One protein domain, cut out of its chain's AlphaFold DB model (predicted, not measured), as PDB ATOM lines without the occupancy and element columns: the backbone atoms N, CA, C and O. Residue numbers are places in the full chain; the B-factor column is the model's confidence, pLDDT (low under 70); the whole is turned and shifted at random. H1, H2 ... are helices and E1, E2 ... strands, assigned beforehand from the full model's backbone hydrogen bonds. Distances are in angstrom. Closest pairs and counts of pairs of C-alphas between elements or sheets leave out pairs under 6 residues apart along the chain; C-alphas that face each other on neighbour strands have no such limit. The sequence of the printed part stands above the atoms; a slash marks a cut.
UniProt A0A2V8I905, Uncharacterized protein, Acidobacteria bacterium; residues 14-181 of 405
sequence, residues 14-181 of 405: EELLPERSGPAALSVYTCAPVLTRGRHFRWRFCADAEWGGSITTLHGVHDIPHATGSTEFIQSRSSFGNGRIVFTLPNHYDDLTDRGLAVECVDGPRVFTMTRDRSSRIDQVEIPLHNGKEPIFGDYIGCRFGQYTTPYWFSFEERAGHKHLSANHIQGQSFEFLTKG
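Overview. This is residues 14 to 181 of the 405 residues of an uncharacterized protein of Acidobacteria bacterium (UniProt A0A2V8I905). What shape is this? Two four-stranded sheets, E3 E8 E5 E6 and E7 E4 E9 E10, form a sandwich only partly face to face, with the hairpin E1 E2 packed on E9 and E10 and the short H2 over the first sheet. An unnamed stretch, residues 14 to 45, comes before E1, and its residues 14 to 21 and 33 to 39 stick out. What is it made of? The 168 printed residues, under half in named elements, are mostly strand by class, in the order E1 E2 E3 E4 H1 E5 E6 E7 E8 E9 E10 H2; the sheets are antiparallel. How large is it? It is compact, with a radius of gyration of the C-alphas of 17.2 A and spans of 55 by 41 by 33 A.

Along the chain. Where are the two larger sheets? One has E3, residues 71 to 76, E8, 140 to 145, E5, 102 to 107, and E6, 110 to 115. The other has E7, 122 to 129, 21.7 A long, E4, 83 to 90, 22.8 A, E9, 152 to 159, 22.7 A, and E10, 162 to 166. Where is the rest? E1, residues 46 to 51, begins at C-alpha 46 (23.645, -15.205, 30.603), and E2 is 54 to 59. H1 is residues 98 to 101, and H2, 175 to 180, ends at C-alpha 180 (-7.320, -23.527, 43.247).

Arrangement. How do the sheets meet? The facing parts of the sandwich, two sheets face to face, are 10.4 A centre to centre, with strands at 23 degrees; the sheet E7 E4 E9 E10 is twisted. Which backbone atoms pair? Within hydrogen-bond range are N 73 and O 143 of E3 and E8, 3.0 A, N 144 and O 104 of E8 and E5, 2.7 A, N 105 and O 112 of E5 and E6, 2.8 A, N 89 and O 123 of E4 and E7, 2.8 A, N 156 and O 84 of E9 and E4, 2.8 A, N 157 and O 164 of E9 and E10, 2.9 A, and N 58 and O 47 of the hairpin E1 and E2, 2.7 A. What is beside E10? The closest C-alphas of E2 and E10, Ser 54 and His 164, are 5.5 A apart. Where are the helices? H2 is on the sheet E3 E8 E5 E6 at a height of 9.1 A, only just over E8 and E5 with 3 C-alphas on each, and runs across, at 63 degrees to E5 on the local plane; its closest C-alpha pair with E8 is Phe 175 and Arg 144, 6.7 A. H1 is on the same face, over none of the strands. Every O i to N i+4 pair of H2 is within hydrogen-bond range; H1 is too short for one.

Size, cuts and confidence. How far does it reach? The C-alphas farthest apart, Leu 35 and Gly 132, are 56.6 A apart. Is it unbroken? The printed part has no cut, and its one long link is E2 to E3, 11 residues. Where is confidence low? The printed part's mean pLDDT is 70.3, and 70 residues are under 70, among them 21 to 47 and 59 to 69.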
ATOM      1  N   GLU A  14      29.686 -23.883  20.071       68.44
ATOM      2  CA  GLU A  14      30.280 -24.515  18.882       68.44
ATOM      3  C   GLU A  14      31.777 -24.817  19.045       68.44
ATOM      4  O   GLU A  14      32.262 -25.802  18.504       68.44
ATOM      5  N   GLU A  15      32.504 -24.019  19.832       76.44
ATOM      6  CA  GLU A  15      33.921 -24.266  20.116       76.44
ATOM      7  C   GLU A  15      34.075 -25.398  21.140       76.44
ATOM      8  O   GLU A  15      34.956 -26.247  21.014       76.44
ATOM      9  N   LEU A  16      33.196 -25.436  22.149       72.38
ATOM     10  CA  LEU A  16      33.215 -26.490  23.166       72.38
ATOM     11  C   LEU A  16      32.604 -27.813  22.695       72.38
ATOM     12  O   LEU A  16      33.015 -28.875  23.158       72.38
ATOM     13  N   LEU A  17      31.582 -27.753  21.843       77.69
ATOM     14  CA  LEU A  17      30.769 -28.883  21.394       77.69
ATOM     15  C   LEU A  17      30.557 -28.804  19.866       77.69
ATOM     16  O   LEU A  17      29.418 -28.641  19.414       77.69
ATOM     17  N   PRO A  18      31.628 -28.932  19.059       75.00
ATOM     18  CA  PRO A  18      31.581 -28.713  17.608       75.00
ATOM     19  C   PRO A  18      30.686 -29.703  16.851       75.00
ATOM     20  O   PRO A  18      30.169 -29.384  15.787       75.00
ATOM     21  N   GLU A  19      30.455 -30.893  17.407       81.31
ATOM     22  CA  GLU A  19      29.658 -31.958  16.777       81.31
ATOM     23  C   GLU A  19      28.209 -32.019  17.298       81.31
ATOM     24  O   GLU A  19      27.504 -33.015  17.130       81.31
ATOM     25  N   ARG A  20      27.744 -30.972  17.985       72.62
ATOM     26  CA  ARG A  20      26.438 -30.975  18.652       72.62
ATOM     27  C   ARG A  20      25.268 -31.001  17.659       72.62
ATOM     28  O   ARG A  20      25.142 -30.116  16.820       72.62
ATOM     29  N   SER A  21      24.318 -31.916  17.874       65.38
ATOM     30  CA  SER A  21      23.037 -31.991  17.142       65.38
ATOM     31  C   SER A  21      21.789 -31.676  17.988       65.38
ATOM     32  O   SER A  21      20.677 -31.684  17.465       65.38
ATOM     33  N   GLY A  22      21.945 -31.372  19.284       62.59
ATOM     34  CA  GLY A  22      20.833 -31.146  20.219       62.59
ATOM     35  C   GLY A  22      21.190 -30.232  21.400       62.59
ATOM     36  O   GLY A  22      22.278 -29.666  21.421       62.59
ATOM     37  N   PRO A  23      20.300 -30.032  22.386       59.91
ATOM     38  CA  PRO A  23      20.513 -29.135  23.533       59.91
ATOM     39  C   PRO A  23      21.819 -29.406  24.305       59.91
ATOM     40  O   PRO A  23      22.250 -30.551  24.415       59.91
ATOM     41  N   ALA A  24      22.452 -28.362  24.851       59.34
ATOM     42  CA  ALA A  24      23.687 -28.468  25.639       59.34
ATOM     43  C   ALA A  24      23.504 -27.891  27.045       59.34
ATOM     44  O   ALA A  24      22.893 -26.836  27.204       59.34
ATOM     45  N   ALA A  25      24.062 -28.573  28.050       57.09
ATOM     46  CA  ALA A  25      24.124 -28.097  29.428       57.09
ATOM     47  C   ALA A  25      25.536 -27.613  29.749       57.09
ATOM     48  O   ALA A  25      26.505 -28.330  29.500       57.09
ATOM     49  N   LEU A  26      25.632 -26.440  30.369       59.62
ATOM     50  CA  LEU A  26      26.860 -25.950  30.978       59.62
ATOM     51  C   LEU A  26      26.686 -25.980  32.497       59.62
ATOM     52  O   LEU A  26      25.783 -25.338  33.027       59.62
ATOM     53  N   SER A  27      27.548 -26.722  33.191       57.91
ATOM     54  CA  SER A  27      27.668 -26.639  34.647       57.91
ATOM     55  C   SER A  27      28.896 -25.806  34.983       57.91
ATOM     56  O   SER A  27      29.985 -26.079  34.474       57.91
ATOM     57  N   VAL A  28      28.724 -24.783  35.820       58.41
ATOM     58  CA  VAL A  28      29.812 -23.894  36.234       58.41
ATOM     59  C   VAL A  28      29.927 -23.913  37.749       58.41
ATOM     60  O   VAL A  28      29.025 -23.482  38.465       58.41
ATOM     61  N   TYR A  29      31.075 -24.372  38.238       57.31
ATOM     62  CA  TYR A  29      31.406 -24.355  39.657       57.31
ATOM     63  C   TYR A  29      32.176 -23.077  39.974       57.31
ATOM     64  O   TYR A  29      33.254 -22.839  39.427       57.31
ATOM     65  N   THR A  30      31.624 -22.250  40.861       55.91
ATOM     66  CA  THR A  30      32.277 -21.025  41.333       55.91
ATOM     67  C   THR A  30      32.702 -21.196  42.789       55.91
ATOM     68  O   THR A  30      31.950 -21.703  43.619       55.91
ATOM     69  N   CYS A  31      33.928 -20.786  43.109       55.72
ATOM     70  CA  CYS A  31      34.425 -20.713  44.479       55.72
ATOM     71  C   CYS A  31      34.726 -19.244  44.788       55.72
ATOM     72  O   CYS A  31      35.515 -18.617  44.080       55.72
ATOM     73  N   ALA A  32      34.082 -18.689  45.815       56.22
ATOM     74  CA  ALA A  32      34.328 -17.324  46.268       56.22
ATOM     75  C   ALA A  32      35.201 -17.343  47.535       56.22
ATOM     76  O   ALA A  32      34.890 -18.086  48.470       56.22
ATOM     77  N   PRO A  33      36.259 -16.515  47.623       51.84
ATOM     78  CA  PRO A  33      37.000 -16.347  48.865       51.84
ATOM     79  C   PRO A  33      36.083 -15.793  49.966       51.84
ATOM     80  O   PRO A  33      35.331 -14.846  49.740       51.84
ATOM     81  N   VAL A  34      36.201 -16.333  51.184       48.09
ATOM     82  CA  VAL A  34      35.391 -16.014  52.387       48.09
ATOM     83  C   VAL A  34      35.376 -14.512  52.765       48.09
ATOM     84  O   VAL A  34      34.531 -14.053  53.533       48.09
ATOM     85  N   LEU A  35      36.268 -13.706  52.183       46.12
ATOM     86  CA  LEU A  35      36.444 -12.274  52.453       46.12
ATOM     87  C   LEU A  35      35.239 -11.387  52.080       46.12
ATOM     88  O   LEU A  35      35.197 -10.232  52.499       46.12
ATOM     89  N   THR A  36      34.237 -11.893  51.354       50.03
ATOM     90  CA  THR A  36      33.056 -11.105  50.952       50.03
ATOM     91  C   THR A  36      31.959 -11.008  52.025       50.03
ATOM     92  O   THR A  36      30.921 -10.395  51.776       50.03
ATOM     93  N   ARG A  37      32.167 -11.561  53.236       45.41
ATOM     94  CA  ARG A  37      31.238 -11.481  54.393       45.41
ATOM     95  C   ARG A  37      29.782 -11.856  54.062       45.41
ATOM     96  O   ARG A  37      28.850 -11.228  54.556       45.41
ATOM     97  N   GLY A  38      29.572 -12.841  53.190       40.34
ATOM     98  CA  GLY A  38      28.222 -13.259  52.793       40.34
ATOM     99  C   GLY A  38      27.499 -12.286  51.851       40.34
ATOM    100  O   GLY A  38      26.344 -12.524  51.510       40.34
ATOM    101  N   ARG A  39      28.156 -11.222  51.358       41.69
ATOM    102  CA  ARG A  39      27.679 -10.512  50.164       41.69
ATOM    103  C   ARG A  39      27.978 -11.394  48.960       41.69
ATOM    104  O   ARG A  39      29.079 -11.384  48.411       41.69
ATOM    105  N   HIS A  40      27.001 -12.212  48.599       43.19
ATOM    106  CA  HIS A  40      27.035 -13.001  47.381       43.19
ATOM    107  C   HIS A  40      27.090 -12.033  46.190       43.19
ATOM    108  O   HIS A  40      26.077 -11.430  45.839       43.19
ATOM    109  N   PHE A  41      28.254 -11.870  45.553       46.12
ATOM    110  CA  PHE A  41      28.266 -11.406  44.169       46.12
ATOM    111  C   PHE A  41      27.541 -12.492  43.377       46.12
ATOM    112  O   PHE A  41      28.072 -13.583  43.175       46.12
ATOM    113  N   ARG A  42      26.270 -12.240  43.052       53.72
ATOM    114  CA  ARG A  42      25.462 -13.137  42.230       53.72
ATOM    115  C   ARG A  42      26.145 -13.202  40.867       53.72
ATOM    116  O   ARG A  42      25.996 -12.278  40.072       53.72
ATOM    117  N   TRP A  43      26.924 -14.253  40.612       51.12
ATOM    118  CA  TRP A  43      27.333 -14.588  39.253       51.12
ATOM    119  C   TRP A  43      26.051 -14.810  38.458       51.12
ATOM    120  O   TRP A  43      25.265 -15.700  38.779       51.12
ATOM    121  N   ARG A  44      25.798 -13.946  37.475       60.56
ATOM    122  CA  ARG A  44      24.651 -14.077  36.582       60.56
ATOM    123  C   ARG A  44      25.152 -14.701  35.296       60.56
ATOM    124  O   ARG A  44      25.807 -14.036  34.501       60.56
ATOM    125  N   PHE A  45      24.870 -15.985  35.120       63.47
ATOM    126  CA  PHE A  45      25.045 -16.618  33.823       63.47
ATOM    127  C   PHE A  45      24.011 -16.039  32.869       63.47
ATOM    128  O   PHE A  45      22.821 -15.988  33.194       63.47
ATOM    129  N   CYS A  46      24.485 -15.600  31.712       66.94
ATOM    130  CA  CYS A  46      23.645 -15.205  30.603       66.94
ATOM    131  C   CYS A  46      24.107 -15.905  29.326       66.94
ATOM    132  O   CYS A  46      25.297 -16.164  29.150       66.94
ATOM    133  N   ALA A  47      23.166 -16.200  28.444       69.38
ATOM    134  CA  ALA A  47      23.425 -16.758  27.128       69.38
ATOM    135  C   ALA A  47      22.509 -16.078  26.117       69.38
ATOM    136  O   ALA A  47      21.352 -15.813  26.430       69.38
ATOM    137  N   ASP A  48      23.004 -15.836  24.911       74.56
ATOM    138  CA  ASP A  48      22.156 -15.330  23.838       74.56
ATOM    139  C   ASP A  48      21.599 -16.499  23.028       74.56
ATOM    140  O   ASP A  48      22.326 -17.414  22.640       74.56
ATOM    141  N   ALA A  49      20.291 -16.475  22.804       75.81
ATOM    142  CA  ALA A  49      19.603 -17.363  21.886       75.81
ATOM    143  C   ALA A  49      19.243 -16.582  20.624       75.81
ATOM    144  O   ALA A  49      18.768 -15.450  20.709       75.81
ATOM    145  N   GLU A  50      19.449 -17.195  19.459       79.44
ATOM    146  CA  GLU A  50      19.214 -16.564  18.163       79.44
ATOM    147  C   GLU A  50      18.383 -17.457  17.249       79.44
ATOM    148  O   GLU A  50      18.589 -18.670  17.175       79.44
ATOM    149  N   TRP A  51      17.438 -16.852  16.529       79.31
ATOM    150  CA  TRP A  51      16.592 -17.560  15.577       79.31
ATOM    151  C   TRP A  51      16.016 -16.602  14.538       79.31
ATOM    152  O   TRP A  51      15.320 -15.646  14.869       79.31
ATOM    153  N   GLY A  52      16.313 -16.864  13.260       77.00
ATOM    154  CA  GLY A  52      15.740 -16.126  12.130       77.00
ATOM    155  C   GLY A  52      15.950 -14.613  12.182       77.00
ATOM    156  O   GLY A  52      15.063 -13.859  11.801       77.00
ATOM    157  N   GLY A  53      17.113 -14.187  12.678       78.56
ATOM    158  CA  GLY A  53      17.475 -12.781  12.799       78.56
ATOM    159  C   GLY A  53      17.002 -12.107  14.086       78.56
ATOM    160  O   GLY A  53      17.338 -10.945  14.270       78.56
ATOM    161  N   SER A  54      16.256 -12.786  14.962       79.62
ATOM    162  CA  SER A  54      15.925 -12.322  16.317       79.62
ATOM    163  C   SER A  54      16.929 -12.873  17.337       79.62
ATOM    164  O   SER A  54      17.464 -13.966  17.144       79.62
ATOM    165  N   ILE A  55      17.178 -12.117  18.408       80.12
ATOM    166  CA  ILE A  55      18.048 -12.483  19.535       80.12
ATOM    167  C   ILE A  55      17.271 -12.354  20.840       80.12
ATOM    168  O   ILE A  55      16.352 -11.549  20.930       80.12
ATOM    169  N   THR A  56      17.638 -13.086  21.878       77.75
ATOM    170  CA  THR A  56      17.230 -12.774  23.251       77.75
ATOM    171  C   THR A  56      18.295 -13.254  24.226       77.75
ATOM    172  O   THR A  56      18.966 -14.251  23.961       77.75
ATOM    173  N   THR A  57      18.456 -12.563  25.352       75.06
ATOM    174  CA  THR A  57      19.414 -12.958  26.387       75.06
ATOM    175  C   THR A  57      18.703 -13.752  27.481       75.06
ATOM    176  O   THR A  57      17.975 -13.205  28.313       75.06
ATOM    177  N   LEU A  58      18.965 -15.055  27.514       73.31
ATOM    178  CA  LEU A  58      18.609 -15.950  28.609       73.31
ATOM    179  C   LEU A  58      19.462 -15.606  29.829       73.31
ATOM    180  O   LEU A  58      20.675 -15.446  29.705       73.31
ATOM    181  N   HIS A  59      18.867 -15.529  31.014       67.06
ATOM    182  CA  HIS A  59      19.612 -15.356  32.259       67.06
ATOM    183  C   HIS A  59      18.944 -16.109  33.408       67.06
ATOM    184  O   HIS A  59      17.746 -16.383  33.371       67.06
ATOM    185  N   GLY A  60      19.743 -16.498  34.404       57.88
ATOM    186  CA  GLY A  60      19.257 -17.315  35.514       57.88
ATOM    187  C   GLY A  60      18.336 -16.573  36.495       57.88
ATOM    188  O   GLY A  60      18.420 -15.348  36.627       57.88
ATOM    189  N   VAL A  61      17.474 -17.316  37.206       57.09
ATOM    190  CA  VAL A  61      16.483 -16.759  38.150       57.09
ATOM    191  C   VAL A  61      17.130 -15.947  39.275       57.09
ATOM    192  O   VAL A  61      18.276 -16.166  39.665       57.09
ATOM    193  N   HIS A  62      16.371 -14.989  39.816       51.41
ATOM    194  CA  HIS A  62      16.786 -14.128  40.935       51.41
ATOM    195  C   HIS A  62      16.385 -14.689  42.294       51.41
ATOM    196  O   HIS A  62      16.865 -14.182  43.318       51.41
ATOM    197  N   ASP A  63      15.524 -15.702  42.286       45.12
ATOM    198  CA  ASP A  63      14.866 -16.170  43.483       45.12
ATOM    199  C   ASP A  63      15.718 -17.212  44.182       45.12
ATOM    200  O   ASP A  63      16.096 -18.255  43.645       45.12
ATOM    201  N   ILE A  64      16.019 -16.877  45.434       41.06
ATOM    202  CA  ILE A  64      16.352 -17.861  46.444       41.06
ATOM    203  C   ILE A  64      15.144 -18.798  46.468       41.06
ATOM    204  O   ILE A  64      14.021 -18.312  46.620       41.06
ATOM    205  N   PRO A  65      15.338 -20.103  46.264       44.88
ATOM    206  CA  PRO A  65      14.228 -21.026  46.149       44.88
ATOM    207  C   PRO A  65      13.304 -20.886  47.359       44.88
ATOM    208  O   PRO A  65      13.766 -20.806  48.503       44.88
ATOM    209  N   HIS A  66      11.998 -20.830  47.094       46.44
ATOM    210  CA  HIS A  66      10.988 -20.784  48.141       46.44
ATOM    211  C   HIS A  66      11.207 -21.938  49.128       46.44
ATOM    212  O   HIS A  66      11.662 -23.024  48.757       46.44
ATOM    213  N   ALA A  67      10.825 -21.729  50.392       42.25
ATOM    214  CA  ALA A  67      10.892 -22.750  51.444       42.25
ATOM    215  C   ALA A  67      10.167 -24.069  51.078       42.25
ATOM    216  O   ALA A  67      10.360 -25.084  51.741       42.25
ATOM    217  N   THR A  68       9.351 -24.059  50.017       50.97
ATOM    218  CA  THR A  68       8.599 -25.188  49.459       50.97
ATOM    219  C   THR A  68       9.424 -26.135  48.575       50.97
ATOM    220  O   THR A  68       8.970 -27.250  48.322       50.97
ATOM    221  N   GLY A  69      10.620 -25.745  48.110       62.00
ATOM    222  CA  GLY A  69      11.493 -26.603  47.289       62.00
ATOM    223  C   GLY A  69      11.031 -26.820  45.837       62.00
ATOM    224  O   GLY A  69      11.489 -27.765  45.192       62.00
ATOM    225  N   SER A  70      10.134 -25.973  45.319       70.12
ATOM    226  CA  SER A  70       9.667 -25.986  43.925       70.12
ATOM    227  C   SER A  70      10.148 -24.760  43.147       70.12
ATOM    228  O   SER A  70      10.306 -23.678  43.710       70.12
ATOM    229  N   THR A  71      10.358 -24.940  41.842       73.38
ATOM    230  CA  THR A  71      10.572 -23.847  40.885       73.38
ATOM    231  C   THR A  71       9.368 -23.763  39.953       73.38
ATOM    232  O   THR A  71       8.835 -24.794  39.537       73.38
ATOM    233  N   GLU A  72       8.925 -22.543  39.655       76.94
ATOM    234  CA  GLU A  72       7.686 -22.264  38.927       76.94
ATOM    235  C   GLU A  72       7.938 -21.221  37.836       76.94
ATOM    236  O   GLU A  72       8.739 -20.308  38.011       76.94
ATOM    237  N   PHE A  73       7.242 -21.352  36.711       77.56
ATOM    238  CA  PHE A  73       7.123 -20.316  35.691       77.56
ATOM    239  C   PHE A  73       5.668 -20.239  35.257       77.56
ATOM    240  O   PHE A  73       5.090 -21.279  34.939       77.56
ATOM    241  N   ILE A  74       5.094 -19.035  35.215       78.75
ATOM    242  CA  ILE A  74       3.707 -18.800  34.806       78.75
ATOM    243  C   ILE A  74       3.616 -17.478  34.053       78.75
ATOM    244  O   ILE A  74       3.971 -16.438  34.591       78.75
ATOM    245  N   GLN A  75       3.039 -17.491  32.856       79.44
ATOM    246  CA  GLN A  75       2.801 -16.287  32.067       79.44
ATOM    247  C   GLN A  75       1.401 -16.300  31.462       79.44
ATOM    248  O   GLN A  75       0.858 -17.361  31.150       79.44
ATOM    249  N   SER A  76       0.801 -15.121  31.273       81.19
ATOM    250  CA  SER A  76      -0.456 -15.043  30.536       81.19
ATOM    251  C   SER A  76      -0.246 -15.395  29.064       81.19
ATOM    252  O   SER A  76       0.632 -14.838  28.397       81.19
ATOM    253  N   ARG A  77      -1.084 -16.293  28.540       82.31
ATOM    254  CA  ARG A  77      -1.035 -16.747  27.144       82.31
ATOM    255  C   ARG A  77      -1.247 -15.616  26.146       82.31
ATOM    256  O   ARG A  77      -0.642 -15.633  25.083       82.31
ATOM    257  N   SER A  78      -2.017 -14.597  26.526       81.00
ATOM    258  CA  SER A  78      -2.258 -13.404  25.709       81.00
ATOM    259  C   SER A  78      -0.990 -12.588  25.418       81.00
ATOM    260  O   SER A  78      -0.998 -11.737  24.530       81.00
ATOM    261  N   SER A  79       0.104 -12.832  26.150       78.62
ATOM    262  CA  SER A  79       1.394 -12.172  25.916       78.62
ATOM    263  C   SER A  79       2.125 -12.701  24.681       78.62
ATOM    264  O   SER A  79       3.117 -12.099  24.281       78.62
ATOM    265  N   PHE A  80       1.661 -13.809  24.102       79.19
ATOM    266  CA  PHE A  80       2.334 -14.502  23.014       79.19
ATOM    267  C   PHE A  80       1.449 -14.604  21.767       79.19
ATOM    268  O   PHE A  80       0.222 -14.695  21.854       79.19
ATOM    269  N   GLY A  81       2.081 -14.610  20.594       76.75
ATOM    270  CA  GLY A  81       1.456 -14.938  19.315       76.75
ATOM    271  C   GLY A  81       1.384 -16.445  19.039       76.75
ATOM    272  O   GLY A  81       1.304 -17.272  19.948       76.75
ATOM    273  N   ASN A  82       1.410 -16.814  17.755       81.00
ATOM    274  CA  ASN A  82       1.448 -18.213  17.320       81.00
ATOM    275  C   ASN A  82       2.883 -18.743  17.357       81.00
ATOM    276  O   ASN A  82       3.802 -18.093  16.850       81.00
ATOM    277  N   GLY A  83       3.074 -19.950  17.891       85.62
ATOM    278  CA  GLY A  83       4.415 -20.500  18.037       85.62
ATOM    279  C   GLY A  83       4.518 -21.618  19.062       85.62
ATOM    280  O   GLY A  83       3.638 -22.470  19.167       85.62
ATOM    281  N   ARG A  84       5.602 -21.621  19.833       87.06
ATOM    282  CA  ARG A  84       5.796 -22.535  20.964       87.06
ATOM    283  C   ARG A  84       6.561 -21.853  22.085       87.06
ATOM    284  O   ARG A  84       7.431 -21.027  21.822       87.06
ATOM    285  N   ILE A  85       6.281 -22.251  23.316       85.50
ATOM    286  CA  ILE A  85       7.151 -21.974  24.453       85.50
ATOM    287  C   ILE A  85       7.935 -23.239  24.787       85.50
ATOM    288  O   ILE A  85       7.396 -24.347  24.728       85.50
ATOM    289  N   VAL A  86       9.214 -23.070  25.098       83.25
ATOM    290  CA  VAL A  86      10.118 -24.156  25.467       83.25
ATOM    291  C   VAL A  86      10.650 -23.898  26.862       83.25
ATOM    292  O   VAL A  86      11.191 -22.830  27.142       83.25
ATOM    293  N   PHE A  87      10.524 -24.907  27.716       81.12
ATOM    294  CA  PHE A  87      11.092 -24.944  29.053       81.12
ATOM    295  C   PHE A  87      12.237 -25.939  29.081       81.12
ATOM    296  O   PHE A  87      12.052 -27.117  28.781       81.12
ATOM    297  N   THR A  88      13.419 -25.472  29.463       78.00
ATOM    298  CA  THR A  88      14.584 -26.340  29.646       78.00
ATOM    299  C   THR A  88      14.654 -26.818  31.088       78.00
ATOM    300  O   THR A  88      14.615 -26.021  32.027       78.00
ATOM    301  N   LEU A  89      14.763 -28.133  31.261       77.00
ATOM    302  CA  LEU A  89      14.782 -28.810  32.550       77.00
ATOM    303  C   LEU A  89      16.115 -29.553  32.710       77.00
ATOM    304  O   LEU A  89      16.286 -30.664  32.202       77.00
ATOM    305  N   PRO A  90      17.097 -28.957  33.406       70.44
ATOM    306  CA  PRO A  90      18.415 -29.564  33.563       70.44
ATOM    307  C   PRO A  90      18.357 -30.881  34.360       70.44
ATOM    308  O   PRO A  90      17.991 -30.875  35.536       70.44
ATOM    309  N   ASN A  91      18.762 -32.004  33.763       69.56
ATOM    310  CA  ASN A  91      18.861 -33.331  34.398       69.56
ATOM    311  C   ASN A  91      20.287 -33.605  34.914       69.56
ATOM    312  O   ASN A  91      20.834 -34.685  34.718       69.56
ATOM    313  N   HIS A  92      20.944 -32.605  35.501       61.22
ATOM    314  CA  HIS A  92      22.346 -32.722  35.930       61.22
ATOM    315  C   HIS A  92      22.511 -33.216  37.373       61.22
ATOM    316  O   HIS A  92      23.637 -33.447  37.803       61.22
ATOM    317  N   TYR A  93      21.415 -33.357  38.122       58.00
ATOM    318  CA  TYR A  93      21.438 -33.988  39.435       58.00
ATOM    319  C   TYR A  93      21.240 -35.492  39.261       58.00
ATOM    320  O   TYR A  93      20.169 -35.926  38.833       58.00
ATOM    321  N   ASP A  94      22.250 -36.281  39.622       49.31
ATOM    322  CA  ASP A  94      22.140 -37.745  39.670       49.31
ATOM    323  C   ASP A  94      21.018 -38.194  40.644       49.31
ATOM    324  O   ASP A  94      20.364 -39.215  40.415       49.31
ATOM    325  N   ASP A  95      20.692 -37.341  41.629       50.22
ATOM    326  CA  ASP A  95      19.640 -37.500  42.642       50.22
ATOM    327  C   ASP A  95      18.340 -36.733  42.304       50.22
ATOM    328  O   ASP A  95      17.811 -35.958  43.110       50.22
ATOM    329  N   LEU A  96      17.782 -36.920  41.100       56.91
ATOM    330  CA  LEU A  96      16.381 -36.547  40.863       56.91
ATOM    331  C   LEU A  96      15.494 -37.373  41.815       56.91
ATOM    332  O   LEU A  96      15.188 -38.529  41.532       56.91
ATOM    333  N   THR A  97      15.097 -36.796  42.955       58.41
ATOM    334  CA  THR A  97      14.071 -37.395  43.824       58.41
ATOM    335  C   THR A  97      12.774 -37.595  43.032       58.41
ATOM    336  O   THR A  97      12.538 -36.879  42.059       58.41
ATOM    337  N   ASP A  98      11.886 -38.495  43.464       61.59
ATOM    338  CA  ASP A  98      10.593 -38.720  42.791       61.59
ATOM    339  C   ASP A  98       9.778 -37.419  42.608       61.59
ATOM    340  O   ASP A  98       9.066 -37.252  41.620       61.59
ATOM    341  N   ARG A  99       9.946 -36.441  43.515       58.66
ATOM    342  CA  ARG A  99       9.341 -35.096  43.424       58.66
ATOM    343  C   ARG A  99       9.943 -34.210  42.328       58.66
ATOM    344  O   ARG A  99       9.279 -33.293  41.856       58.66
ATOM    345  N   GLY A 100      11.186 -34.465  41.936       64.12
ATOM    346  CA  GLY A 100      11.876 -33.759  40.858       64.12
ATOM    347  C   GLY A 100      11.612 -34.328  39.464       64.12
ATOM    348  O   GLY A 100      12.014 -33.690  38.490       64.12
ATOM    349  N   LEU A 101      10.966 -35.500  39.370       74.12
ATOM    350  CA  LEU A 101      10.627 -36.181  38.111       74.12
ATOM    351  C   LEU A 101       9.289 -35.736  37.524       74.12
ATOM    352  O   LEU A 101       9.127 -35.765  36.306       74.12
ATOM    353  N   ALA A 102       8.340 -35.337  38.368       83.06
ATOM    354  CA  ALA A 102       7.060 -34.814  37.921       83.06
ATOM    355  C   ALA A 102       7.176 -33.322  37.588       83.06
ATOM    356  O   ALA A 102       7.680 -32.526  38.385       83.06
ATOM    357  N   VAL A 103       6.670 -32.951  36.416       85.69
ATOM    358  CA  VAL A 103       6.487 -31.564  35.994       85.69
ATOM    359  C   VAL A 103       4.995 -31.346  35.852       85.69
ATOM    360  O   VAL A 103       4.349 -31.944  34.994       85.69
ATOM    361  N   GLU A 104       4.431 -30.525  36.718       87.94
ATOM    362  CA  GLU A 104       3.039 -30.109  36.614       87.94
ATOM    363  C   GLU A 104       2.982 -28.902  35.690       87.94
ATOM    364  O   GLU A 104       3.679 -27.924  35.923       87.94
ATOM    365  N   CYS A 105       2.164 -28.953  34.650       87.62
ATOM    366  CA  CYS A 105       2.006 -27.862  33.707       87.62
ATOM    367  C   CYS A 105       0.545 -27.441  33.599       87.62
ATOM    368  O   CYS A 105      -0.387 -28.228  33.791       87.62
ATOM    369  N   VAL A 106       0.367 -26.170  33.271       85.56
ATOM    370  CA  VAL A 106      -0.910 -25.536  32.984       85.56
ATOM    371  C   VAL A 106      -0.869 -24.976  31.568       85.56
ATOM    372  O   VAL A 106       0.111 -24.365  31.143       85.56
ATOM    373  N   ASP A 107      -1.937 -25.236  30.830       84.75
ATOM    374  CA  ASP A 107      -2.177 -24.785  29.466       84.75
ATOM    375  C   ASP A 107      -3.641 -24.345  29.379       84.75
ATOM    376  O   ASP A 107      -4.553 -25.128  29.086       84.75
ATOM    377  N   GLY A 108      -3.859 -23.092  29.765       80.19
ATOM    378  CA  GLY A 108      -5.172 -22.523  30.000       80.19
ATOM    379  C   GLY A 108      -5.960 -23.298  31.054       80.19
ATOM    380  O   GLY A 108      -5.471 -23.457  32.171       80.19
ATOM    381  N   PRO A 109      -7.161 -23.820  30.743       77.69
ATOM    382  CA  PRO A 109      -7.941 -24.602  31.701       77.69
ATOM    383  C   PRO A 109      -7.378 -26.013  31.926       77.69
ATOM    384  O   PRO A 109      -7.845 -26.730  32.811       77.69
ATOM    385  N   ARG A 110      -6.426 -26.466  31.099       84.25
ATOM    386  CA  ARG A 110      -5.874 -27.816  31.186       84.25
ATOM    387  C   ARG A 110      -4.707 -27.835  32.161       84.25
ATOM    388  O   ARG A 110      -3.688 -27.198  31.917       84.25
ATOM    389  N   VAL A 111      -4.824 -28.655  33.198       86.94
ATOM    390  CA  VAL A 111      -3.711 -29.030  34.076       86.94
ATOM    391  C   VAL A 111      -3.295 -30.452  33.732       86.94
ATOM    392  O   VAL A 111      -4.146 -31.328  33.563       86.94
ATOM    393  N   PHE A 112      -1.998 -30.686  33.587       88.56
ATOM    394  CA  PHE A 112      -1.457 -31.999  33.260       88.56
ATOM    395  C   PHE A 112      -0.088 -32.195  33.903       88.56
ATOM    396  O   PHE A 112       0.610 -31.236  34.216       88.56
ATOM    397  N   THR A 113       0.299 -33.451  34.093       89.81
ATOM    398  CA  THR A 113       1.611 -33.810  34.630       89.81
ATOM    399  C   THR A 113       2.402 -34.539  33.558       89.81
ATOM    400  O   THR A 113       1.894 -35.458  32.916       89.81
ATOM    401  N   MET A 114       3.653 -34.140  33.380       87.06
ATOM    402  CA  MET A 114       4.636 -34.837  32.566       87.06
ATOM    403  C   MET A 114       5.671 -35.489  33.476       87.06
ATOM    404  O   MET A 114       5.948 -35.004  34.572       87.06
ATOM    405  N   THR A 115       6.237 -36.602  33.022       84.94
ATOM    406  CA  THR A 115       7.404 -37.211  33.668       84.94
ATOM    407  C   THR A 115       8.633 -36.825  32.871       84.94
ATOM    408  O   THR A 115       8.609 -36.941  31.647       84.94
ATOM    409  N   ARG A 116       9.685 -36.371  33.552       81.62
ATOM    410  CA  ARG A 116      10.922 -35.962  32.886       81.62
ATOM    411  C   ARG A 116      11.620 -37.140  32.225       81.62
ATOM    412  O   ARG A 116      11.778 -38.189  32.854       81.62
ATOM    413  N   ASP A 117      12.101 -36.944  31.002       77.69
ATOM    414  CA  ASP A 117      12.998 -37.904  30.362       77.69
ATOM    415  C   ASP A 117      14.416 -37.743  30.923       77.69
ATOM    416  O   ASP A 117      15.013 -36.677  30.826       77.69
ATOM    417  N   ARG A 118      14.966 -38.809  31.515       74.31
ATOM    418  CA  ARG A 118      16.326 -38.841  32.084       74.31
ATOM    419  C   ARG A 118      17.389 -39.326  31.102       74.31
ATOM    420  O   ARG A 118      18.562 -39.375  31.467       74.31
ATOM    421  N   SER A 119      17.000 -39.735  29.896       73.44
ATOM    422  CA  SER A 119      17.933 -40.249  28.891       73.44
ATOM    423  C   SER A 119      18.935 -39.180  28.429       73.44
ATOM    424  O   SER A 119      20.042 -39.505  27.995       73.44
ATOM    425  N   SER A 120      18.579 -37.902  28.582       69.19
ATOM    426  CA  SER A 120      19.377 -36.738  28.215       69.19
ATOM    427  C   SER A 120      19.786 -35.905  29.437       69.19
ATOM    428  O   SER A 120      19.137 -35.898  30.482       69.19
ATOM    429  N   ARG A 121      20.862 -35.116  29.294       68.12
ATOM    430  CA  ARG A 121      21.300 -34.143  30.319       68.12
ATOM    431  C   ARG A 121      20.345 -32.953  30.478       68.12
ATOM    432  O   ARG A 121      20.413 -32.248  31.483       68.12
ATOM    433  N   ILE A 122      19.500 -32.702  29.483       72.69
ATOM    434  CA  ILE A 122      18.472 -31.661  29.485       72.69
ATOM    435  C   ILE A 122      17.210 -32.283  28.923       72.69
ATOM    436  O   ILE A 122      17.204 -32.709  27.767       72.69
ATOM    437  N   ASP A 123      16.158 -32.262  29.724       79.31
ATOM    438  CA  ASP A 123      14.811 -32.494  29.237       79.31
ATOM    439  C   ASP A 123      14.180 -31.169  28.793       79.31
ATOM    440  O   ASP A 123      14.598 -30.082  29.216       79.31
ATOM    441  N   GLN A 124      13.194 -31.249  27.911       83.00
ATOM    442  CA  GLN A 124      12.501 -30.093  27.370       83.00
ATOM    443  C   GLN A 124      10.999 -30.316  27.389       83.00
ATOM    444  O   GLN A 124      10.492 -31.314  26.883       83.00
ATOM    445  N   VAL A 125      10.280 -29.337  27.930       83.62
ATOM    446  CA  VAL A 125       8.826 -29.275  27.806       83.62
ATOM    447  C   VAL A 125       8.496 -28.222  26.766       83.62
ATOM    448  O   VAL A 125       8.779 -27.039  26.956       83.62
ATOM    449  N   GLU A 126       7.903 -28.661  25.661       87.56
ATOM    450  CA  GLU A 126       7.365 -27.772  24.638       87.56
ATOM    451  C   GLU A 126       5.851 -27.683  24.791       87.56
ATOM    452  O   GLU A 126       5.154 -28.701  24.823       87.56
ATOM    453  N   ILE A 127       5.330 -26.461  24.851       86.31
ATOM    454  CA  ILE A 127       3.891 -26.221  24.830       86.31
ATOM    455  C   ILE A 127       3.582 -25.325  23.623       86.31
ATOM    456  O   ILE A 127       4.142 -24.229  23.510       86.31
ATOM    457  N   PRO A 128       2.717 -25.763  22.691       85.38
ATOM    458  CA  PRO A 128       2.352 -24.956  21.537       85.38
ATOM    459  C   PRO A 128       1.556 -23.712  21.958       85.38
ATOM    460  O   PRO A 128       0.630 -23.771  22.775       85.38
ATOM    461  N   LEU A 129       1.902 -22.577  21.359       79.69
ATOM    462  CA  LEU A 129       1.205 -21.307  21.521       79.69
ATOM    463  C   LEU A 129       0.113 -21.195  20.444       79.69
ATOM    464  O   LEU A 129       0.388 -21.316  19.256       79.69
ATOM    465  N   HIS A 130      -1.118 -21.013  20.933       68.50
ATOM    466  CA  HIS A 130      -2.425 -20.858  20.269       68.50
ATOM    467  C   HIS A 130      -2.728 -21.618  18.952       68.50
ATOM    468  O   HIS A 130      -2.183 -21.373  17.885       68.50
ATOM    469  N   ASN A 131      -3.790 -22.435  19.012       59.75
ATOM    470  CA  ASN A 131      -4.415 -23.156  17.890       59.75
ATOM    471  C   ASN A 131      -5.571 -22.355  17.233       59.75
ATOM    472  O   ASN A 131      -6.630 -22.923  16.967       59.75
ATOM    473  N   GLY A 132      -5.432 -21.033  17.058       60.06
ATOM    474  CA  GLY A 132      -6.480 -20.184  16.458       60.06
ATOM    475  C   GLY A 132      -7.672 -19.836  17.367       60.06
ATOM    476  O   GLY A 132      -8.775 -19.624  16.871       60.06
ATOM    477  N   LYS A 133      -7.478 -19.796  18.693       67.12
ATOM    478  CA  LYS A 133      -8.487 -19.312  19.656       67.12
ATOM    479  C   LYS A 133      -8.171 -17.883  20.090       67.12
ATOM    480  O   LYS A 133      -7.005 -17.582  20.329       67.12
ATOM    481  N   GLU A 134      -9.207 -17.064  20.250       75.00
ATOM    482  CA  GLU A 134      -9.092 -15.712  20.806       75.00
ATOM    483  C   GLU A 134      -8.522 -15.745  22.239       75.00
ATOM    484  O   GLU A 134      -8.955 -16.585  23.040       75.00
ATOM    485  N   PRO A 135      -7.572 -14.857  22.585       77.75
ATOM    486  CA  PRO A 135      -7.064 -14.727  23.948       77.75
ATOM    487  C   PRO A 135      -8.178 -14.378  24.947       77.75
ATOM    488  O   PRO A 135      -9.047 -13.556  24.657       77.75
ATOM    489  N   ILE A 136      -8.121 -14.953  26.153       81.44
ATOM    490  CA  ILE A 136      -9.036 -14.639  27.264       81.44
ATOM    491  C   ILE A 136      -8.245 -14.166  28.493       81.44
ATOM    492  O   ILE A 136      -7.098 -14.559  28.702       81.44
ATOM    493  N   PHE A 137      -8.845 -13.298  29.312       80.50
ATOM    494  CA  PHE A 137      -8.224 -12.862  30.566       80.50
ATOM    495  C   PHE A 137      -8.088 -14.046  31.521       80.50
ATOM    496  O   PHE A 137      -9.014 -14.845  31.656       80.50
ATOM    497  N   GLY A 138      -6.949 -14.130  32.205       76.44
ATOM    498  CA  GLY A 138      -6.677 -15.229  33.125       76.44
ATOM    499  C   GLY A 138      -6.358 -16.562  32.441       76.44
ATOM    500  O   GLY A 138      -6.363 -17.592  33.108       76.44
ATOM    501  N   ASP A 139      -6.087 -16.562  31.131       81.25
ATOM    502  CA  ASP A 139      -5.527 -17.718  30.428       81.25
ATOM    503  C   ASP A 139      -4.016 -17.768  30.656       81.25
ATOM    504  O   ASP A 139      -3.292 -16.859  30.240       81.25
ATOM    505  N   TYR A 140      -3.535 -18.816  31.321       82.75
ATOM    506  CA  TYR A 140      -2.134 -18.932  31.720       82.75
ATOM    507  C   TYR A 140      -1.459 -20.157  31.129       82.75
ATOM    508  O   TYR A 140      -2.079 -21.179  30.839       82.75
ATOM    509  N   ILE A 141      -0.152 -20.036  30.958       84.06
ATOM    510  CA  ILE A 141       0.739 -21.117  30.584       84.06
ATOM    511  C   ILE A 141       1.902 -21.152  31.558       84.06
ATOM    512  O   ILE A 141       2.459 -20.113  31.908       84.06
ATOM    513  N   GLY A 142       2.267 -22.343  32.009       82.62
ATOM    514  CA  GLY A 142       3.309 -22.458  33.007       82.62
ATOM    515  C   GLY A 142       3.596 -23.882  33.426       82.62
ATOM    516  O   GLY A 142       2.821 -24.788  33.124       82.62
ATOM    517  N   CYS A 143       4.695 -24.068  34.145       82.56
ATOM    518  CA  CYS A 143       5.040 -25.344  34.751       82.56
ATOM    519  C   CYS A 143       5.660 -25.151  36.140       82.56
ATOM    520  O   CYS A 143       6.310 -24.141  36.417       82.56
ATOM    521  N   ARG A 144       5.476 -26.155  36.998       81.75
ATOM    522  CA  ARG A 144       6.071 -26.317  38.322       81.75
ATOM    523  C   ARG A 144       6.784 -27.660  38.402       81.75
ATOM    524  O   ARG A 144       6.262 -28.674  37.945       81.75
ATOM    525  N   PHE A 145       7.946 -27.684  39.044       79.00
ATOM    526  CA  PHE A 145       8.671 -28.922  39.330       79.00
ATOM    527  C   PHE A 145       9.464 -28.811  40.639       79.00
ATOM    528  O   PHE A 145       9.894 -27.729  41.049       79.00
ATOM    529  N   GLY A 146       9.641 -29.939  41.326       71.19
ATOM    530  CA  GLY A 146      10.219 -29.986  42.670       71.19
ATOM    531  C   GLY A 146      11.738 -30.120  42.684       71.19
ATOM    532  O   GLY A 146      12.218 -31.195  43.035       71.19
ATOM    533  N   GLN A 147      12.492 -29.077  42.303       65.88
ATOM    534  CA  GLN A 147      13.958 -29.032  42.454       65.88
ATOM    535  C   GLN A 147      14.554 -27.624  42.575       65.88
ATOM    536  O   GLN A 147      14.048 -26.656  42.007       65.88
ATOM    537  N   TYR A 148      15.724 -27.572  43.223       61.19
ATOM    538  CA  TYR A 148      16.649 -26.440  43.253       61.19
ATOM    539  C   TYR A 148      17.447 -26.339  41.942       61.19
ATOM    540  O   TYR A 148      18.631 -26.675  41.875       61.19
ATOM    541  N   THR A 149      16.798 -25.898  40.867       60.91
ATOM    542  CA  THR A 149      17.479 -25.574  39.608       60.91
ATOM    543  C   THR A 149      16.860 -24.349  38.963       60.91
ATOM    544  O   THR A 149      15.708 -24.013  39.200       60.91
ATOM    545  N   THR A 150      17.645 -23.679  38.130       62.06
ATOM    546  CA  THR A 150      17.210 -22.553  37.312       62.06
ATOM    547  C   THR A 150      16.805 -23.069  35.930       62.06
ATOM    548  O   THR A 150      17.695 -23.416  35.150       62.06
ATOM    549  N   PRO A 151      15.504 -23.192  35.616       68.56
ATOM    550  CA  PRO A 151      15.075 -23.452  34.252       68.56
ATOM    551  C   PRO A 151      15.274 -22.182  33.423       68.56
ATOM    552  O   PRO A 151      15.135 -21.069  33.933       68.56
ATOM    553  N   TYR A 152      15.545 -22.349  32.135       74.44
ATOM    554  CA  TYR A 152      15.366 -21.271  31.165       74.44
ATOM    555  C   TYR A 152      14.101 -21.530  30.373       74.44
ATOM    556  O   TYR A 152      13.829 -22.679  30.003       74.44
ATOM    557  N   TRP A 153      13.373 -20.463  30.077       77.38
ATOM    558  CA  TRP A 153      12.270 -20.505  29.140       77.38
ATOM    559  C   TRP A 153      12.486 -19.497  28.021       77.38
ATOM    560  O   TRP A 153      13.082 -18.438  28.221       77.38
ATOM    561  N   PHE A 154      12.006 -19.847  26.838       80.00
ATOM    562  CA  PHE A 154      11.967 -18.963  25.681       80.00
ATOM    563  C   PHE A 154      10.766 -19.326  24.811       80.00
ATOM    564  O   PHE A 154      10.389 -20.497  24.720       80.00
ATOM    565  N   SER A 155      10.148 -18.328  24.186       82.50
ATOM    566  CA  SER A 155       9.157 -18.523  23.135       82.50
ATOM    567  C   SER A 155       9.785 -18.327  21.760       82.50
ATOM    568  O   SER A 155      10.656 -17.479  21.554       82.50
ATOM    569  N   PHE A 156       9.318 -19.141  20.821       86.19
ATOM    570  CA  PHE A 156       9.548 -18.990  19.394       86.19
ATOM    571  C   PHE A 156       8.219 -18.659  18.751       86.19
ATOM    572  O   PHE A 156       7.289 -19.465  18.826       86.19
ATOM    573  N   GLU A 157       8.141 -17.518  18.090       83.50
ATOM    574  CA  GLU A 157       6.937 -17.087  17.395       83.50
ATOM    575  C   GLU A 157       7.254 -16.753  15.944       83.50
ATOM    576  O   GLU A 157       8.284 -16.147  15.645       83.50
ATOM    577  N   GLU A 158       6.361 -17.139  15.035       78.00
ATOM    578  CA  GLU A 158       6.403 -16.662  13.654       78.00
ATOM    579  C   GLU A 158       5.229 -15.719  13.423       78.00
ATOM    580  O   GLU A 158       4.062 -16.106  13.524       78.00
ATOM    581  N   ARG A 159       5.531 -14.459  13.104       73.12
ATOM    582  CA  ARG A 159       4.526 -13.428  12.855       73.12
ATOM    583  C   ARG A 159       4.843 -12.712  11.556       73.12
ATOM    584  O   ARG A 159       5.938 -12.200  11.372       73.12
ATOM    585  N   ALA A 160       3.876 -12.696  10.638       73.25
ATOM    586  CA  ALA A 160       4.012 -12.054   9.328       73.25
ATOM    587  C   ALA A 160       5.274 -12.485   8.538       73.25
ATOM    588  O   ALA A 160       5.858 -11.688   7.816       73.25
ATOM    589  N   GLY A 161       5.702 -13.749   8.676       75.12
ATOM    590  CA  GLY A 161       6.904 -14.277   8.013       75.12
ATOM    591  C   GLY A 161       8.227 -13.973   8.729       75.12
ATOM    592  O   GLY A 161       9.281 -14.385   8.249       75.12
ATOM    593  N   HIS A 162       8.179 -13.301   9.880       77.56
ATOM    594  CA  HIS A 162       9.335 -13.001  10.718       77.56
ATOM    595  C   HIS A 162       9.394 -13.932  11.926       77.56
ATOM    596  O   HIS A 162       8.366 -14.314  12.485       77.56
ATOM    597  N   LYS A 163      10.614 -14.305  12.315       81.56
ATOM    598  CA  LYS A 163      10.900 -15.160  13.467       81.56
ATOM    599  C   LYS A 163      11.233 -14.290  14.666       81.56
ATOM    600  O   LYS A 163      12.087 -13.410  14.576       81.56
ATOM    601  N   HIS A 164      10.576 -14.560  15.781       80.06
ATOM    602  CA  HIS A 164      10.703 -13.803  17.013       80.06
ATOM    603  C   HIS A 164      11.113 -14.733  18.145       80.06
ATOM    604  O   HIS A 164      10.527 -15.803  18.331       80.06
ATOM    605  N   LEU A 165      12.119 -14.298  18.893       82.50
ATOM    606  CA  LEU A 165      12.492 -14.880  20.165       82.50
ATOM    607  C   LEU A 165      12.116 -13.928  21.284       82.50
ATOM    608  O   LEU A 165      12.473 -12.751  21.259       82.50
ATOM    609  N   SER A 166      11.451 -14.472  22.293       77.06
ATOM    610  CA  SER A 166      11.296 -13.810  23.577       77.06
ATOM    611  C   SER A 166      11.767 -14.754  24.664       77.06
ATOM    612  O   SER A 166      11.514 -15.955  24.626       77.06
ATOM    613  N   ALA A 167      12.469 -14.211  25.640       72.38
ATOM    614  CA  ALA A 167      12.783 -14.902  26.868       72.38
ATOM    615  C   ALA A 167      12.636 -13.898  27.992       72.38
ATOM    616  O   ALA A 167      12.901 -12.707  27.817       72.38
ATOM    617  N   ASN A 168      12.216 -14.370  29.154       64.38
ATOM    618  CA  ASN A 168      12.127 -13.507  30.314       64.38
ATOM    619  C   ASN A 168      12.689 -14.197  31.549       64.38
ATOM    620  O   ASN A 168      12.965 -15.397  31.583       64.38
ATOM    621  N   HIS A 169      12.801 -13.383  32.585       59.56
ATOM    622  CA  HIS A 169      12.872 -13.800  33.967       59.56
ATOM    623  C   HIS A 169      11.569 -14.503  34.403       59.56
ATOM    624  O   HIS A 169      10.531 -14.404  33.740       59.56
ATOM    625  N   ILE A 170      11.622 -15.248  35.506       52.09
ATOM    626  CA  ILE A 170      10.427 -15.818  36.133       52.09
ATOM    627  C   ILE A 170       9.634 -14.669  36.774       52.09
ATOM    628  O   ILE A 170       9.991 -14.147  37.820       52.09
ATOM    629  N   GLN A 171       8.525 -14.295  36.150       52.62
ATOM    630  CA  GLN A 171       7.362 -13.735  36.839       52.62
ATOM    631  C   GLN A 171       6.258 -14.798  36.747       52.62
ATOM    632  O   GLN A 171       6.285 -15.616  35.836       52.62
ATOM    633  N   GLY A 172       5.290 -14.911  37.649       56.72
ATOM    634  CA  GLY A 172       5.032 -14.126  38.848       56.72
ATOM    635  C   GLY A 172       3.650 -14.468  39.395       56.72
ATOM    636  O   GLY A 172       2.830 -13.573  39.517       56.72
ATOM    637  N   GLN A 173       3.373 -15.751  39.659       57.69
ATOM    638  CA  GLN A 173       2.186 -16.252  40.372       57.69
ATOM    639  C   GLN A 173       2.557 -17.579  41.042       57.69
ATOM    640  O   GLN A 173       3.434 -18.276  40.539       57.69
ATOM    641  N   SER A 174       1.909 -17.951  42.149       67.69
ATOM    642  CA  SER A 174       2.041 -19.328  42.637       67.69
ATOM    643  C   SER A 174       1.195 -20.256  41.771       67.69
ATOM    644  O   SER A 174       0.008 -19.998  41.562       67.69
ATOM    645  N   PHE A 175       1.766 -21.376  41.336       73.38
ATOM    646  CA  PHE A 175       1.061 -22.438  40.612       73.38
ATOM    647  C   PHE A 175      -0.190 -22.935  41.353       73.38
ATOM    648  O   PHE A 175      -1.180 -23.346  40.741       73.38
ATOM    649  N   GLU A 176      -0.198 -22.845  42.685       72.25
ATOM    650  CA  GLU A 176      -1.371 -23.183  43.488       72.25
ATOM    651  C   GLU A 176      -2.572 -22.271  43.224       72.25
ATOM    652  O   GLU A 176      -3.713 -22.725  43.292       72.25
ATOM    653  N   PHE A 177      -2.345 -21.000  42.900       70.38
ATOM    654  CA  PHE A 177      -3.427 -20.048  42.669       70.38
ATOM    655  C   PHE A 177      -4.130 -20.270  41.329       70.38
ATOM    656  O   PHE A 177      -5.342 -20.078  41.238       70.38
ATOM    657  N   LEU A 178      -3.409 -20.760  40.319       71.38
ATOM    658  CA  LEU A 178      -4.006 -21.144  39.039       71.38
ATOM    659  C   LEU A 178      -4.917 -22.366  39.159       71.38
ATOM    660  O   LEU A 178      -5.936 -22.458  38.485       71.38
ATOM    661  N   THR A 179      -4.542 -23.310  40.021       68.62
ATOM    662  CA  THR A 179      -5.241 -24.593  40.170       68.62
ATOM    663  C   THR A 179      -6.401 -24.520  41.160       68.62
ATOM    664  O   THR A 179      -7.393 -25.224  40.990       68.62
ATOM    665  N   LYS A 180      -6.302 -23.669  42.189       69.56
ATOM    666  CA  LYS A 180      -7.320 -23.527  43.247       69.56
ATOM    667  C   LYS A 180      -8.258 -22.329  43.043       69.56
ATOM    668  O   LYS A 180      -9.268 -22.239  43.736       69.56
ATOM    669  N   GLY A 181      -7.950 -21.452  42.086       61.47
ATOM    670  CA  GLY A 181      -8.682 -20.216  41.821       61.47
ATOM    671  C   GLY A 181      -8.201 -19.043  42.680       61.47
ATOM    672  O   GLY A 181      -7.859 -19.197  43.854       61.47
TER     673      GLY A 181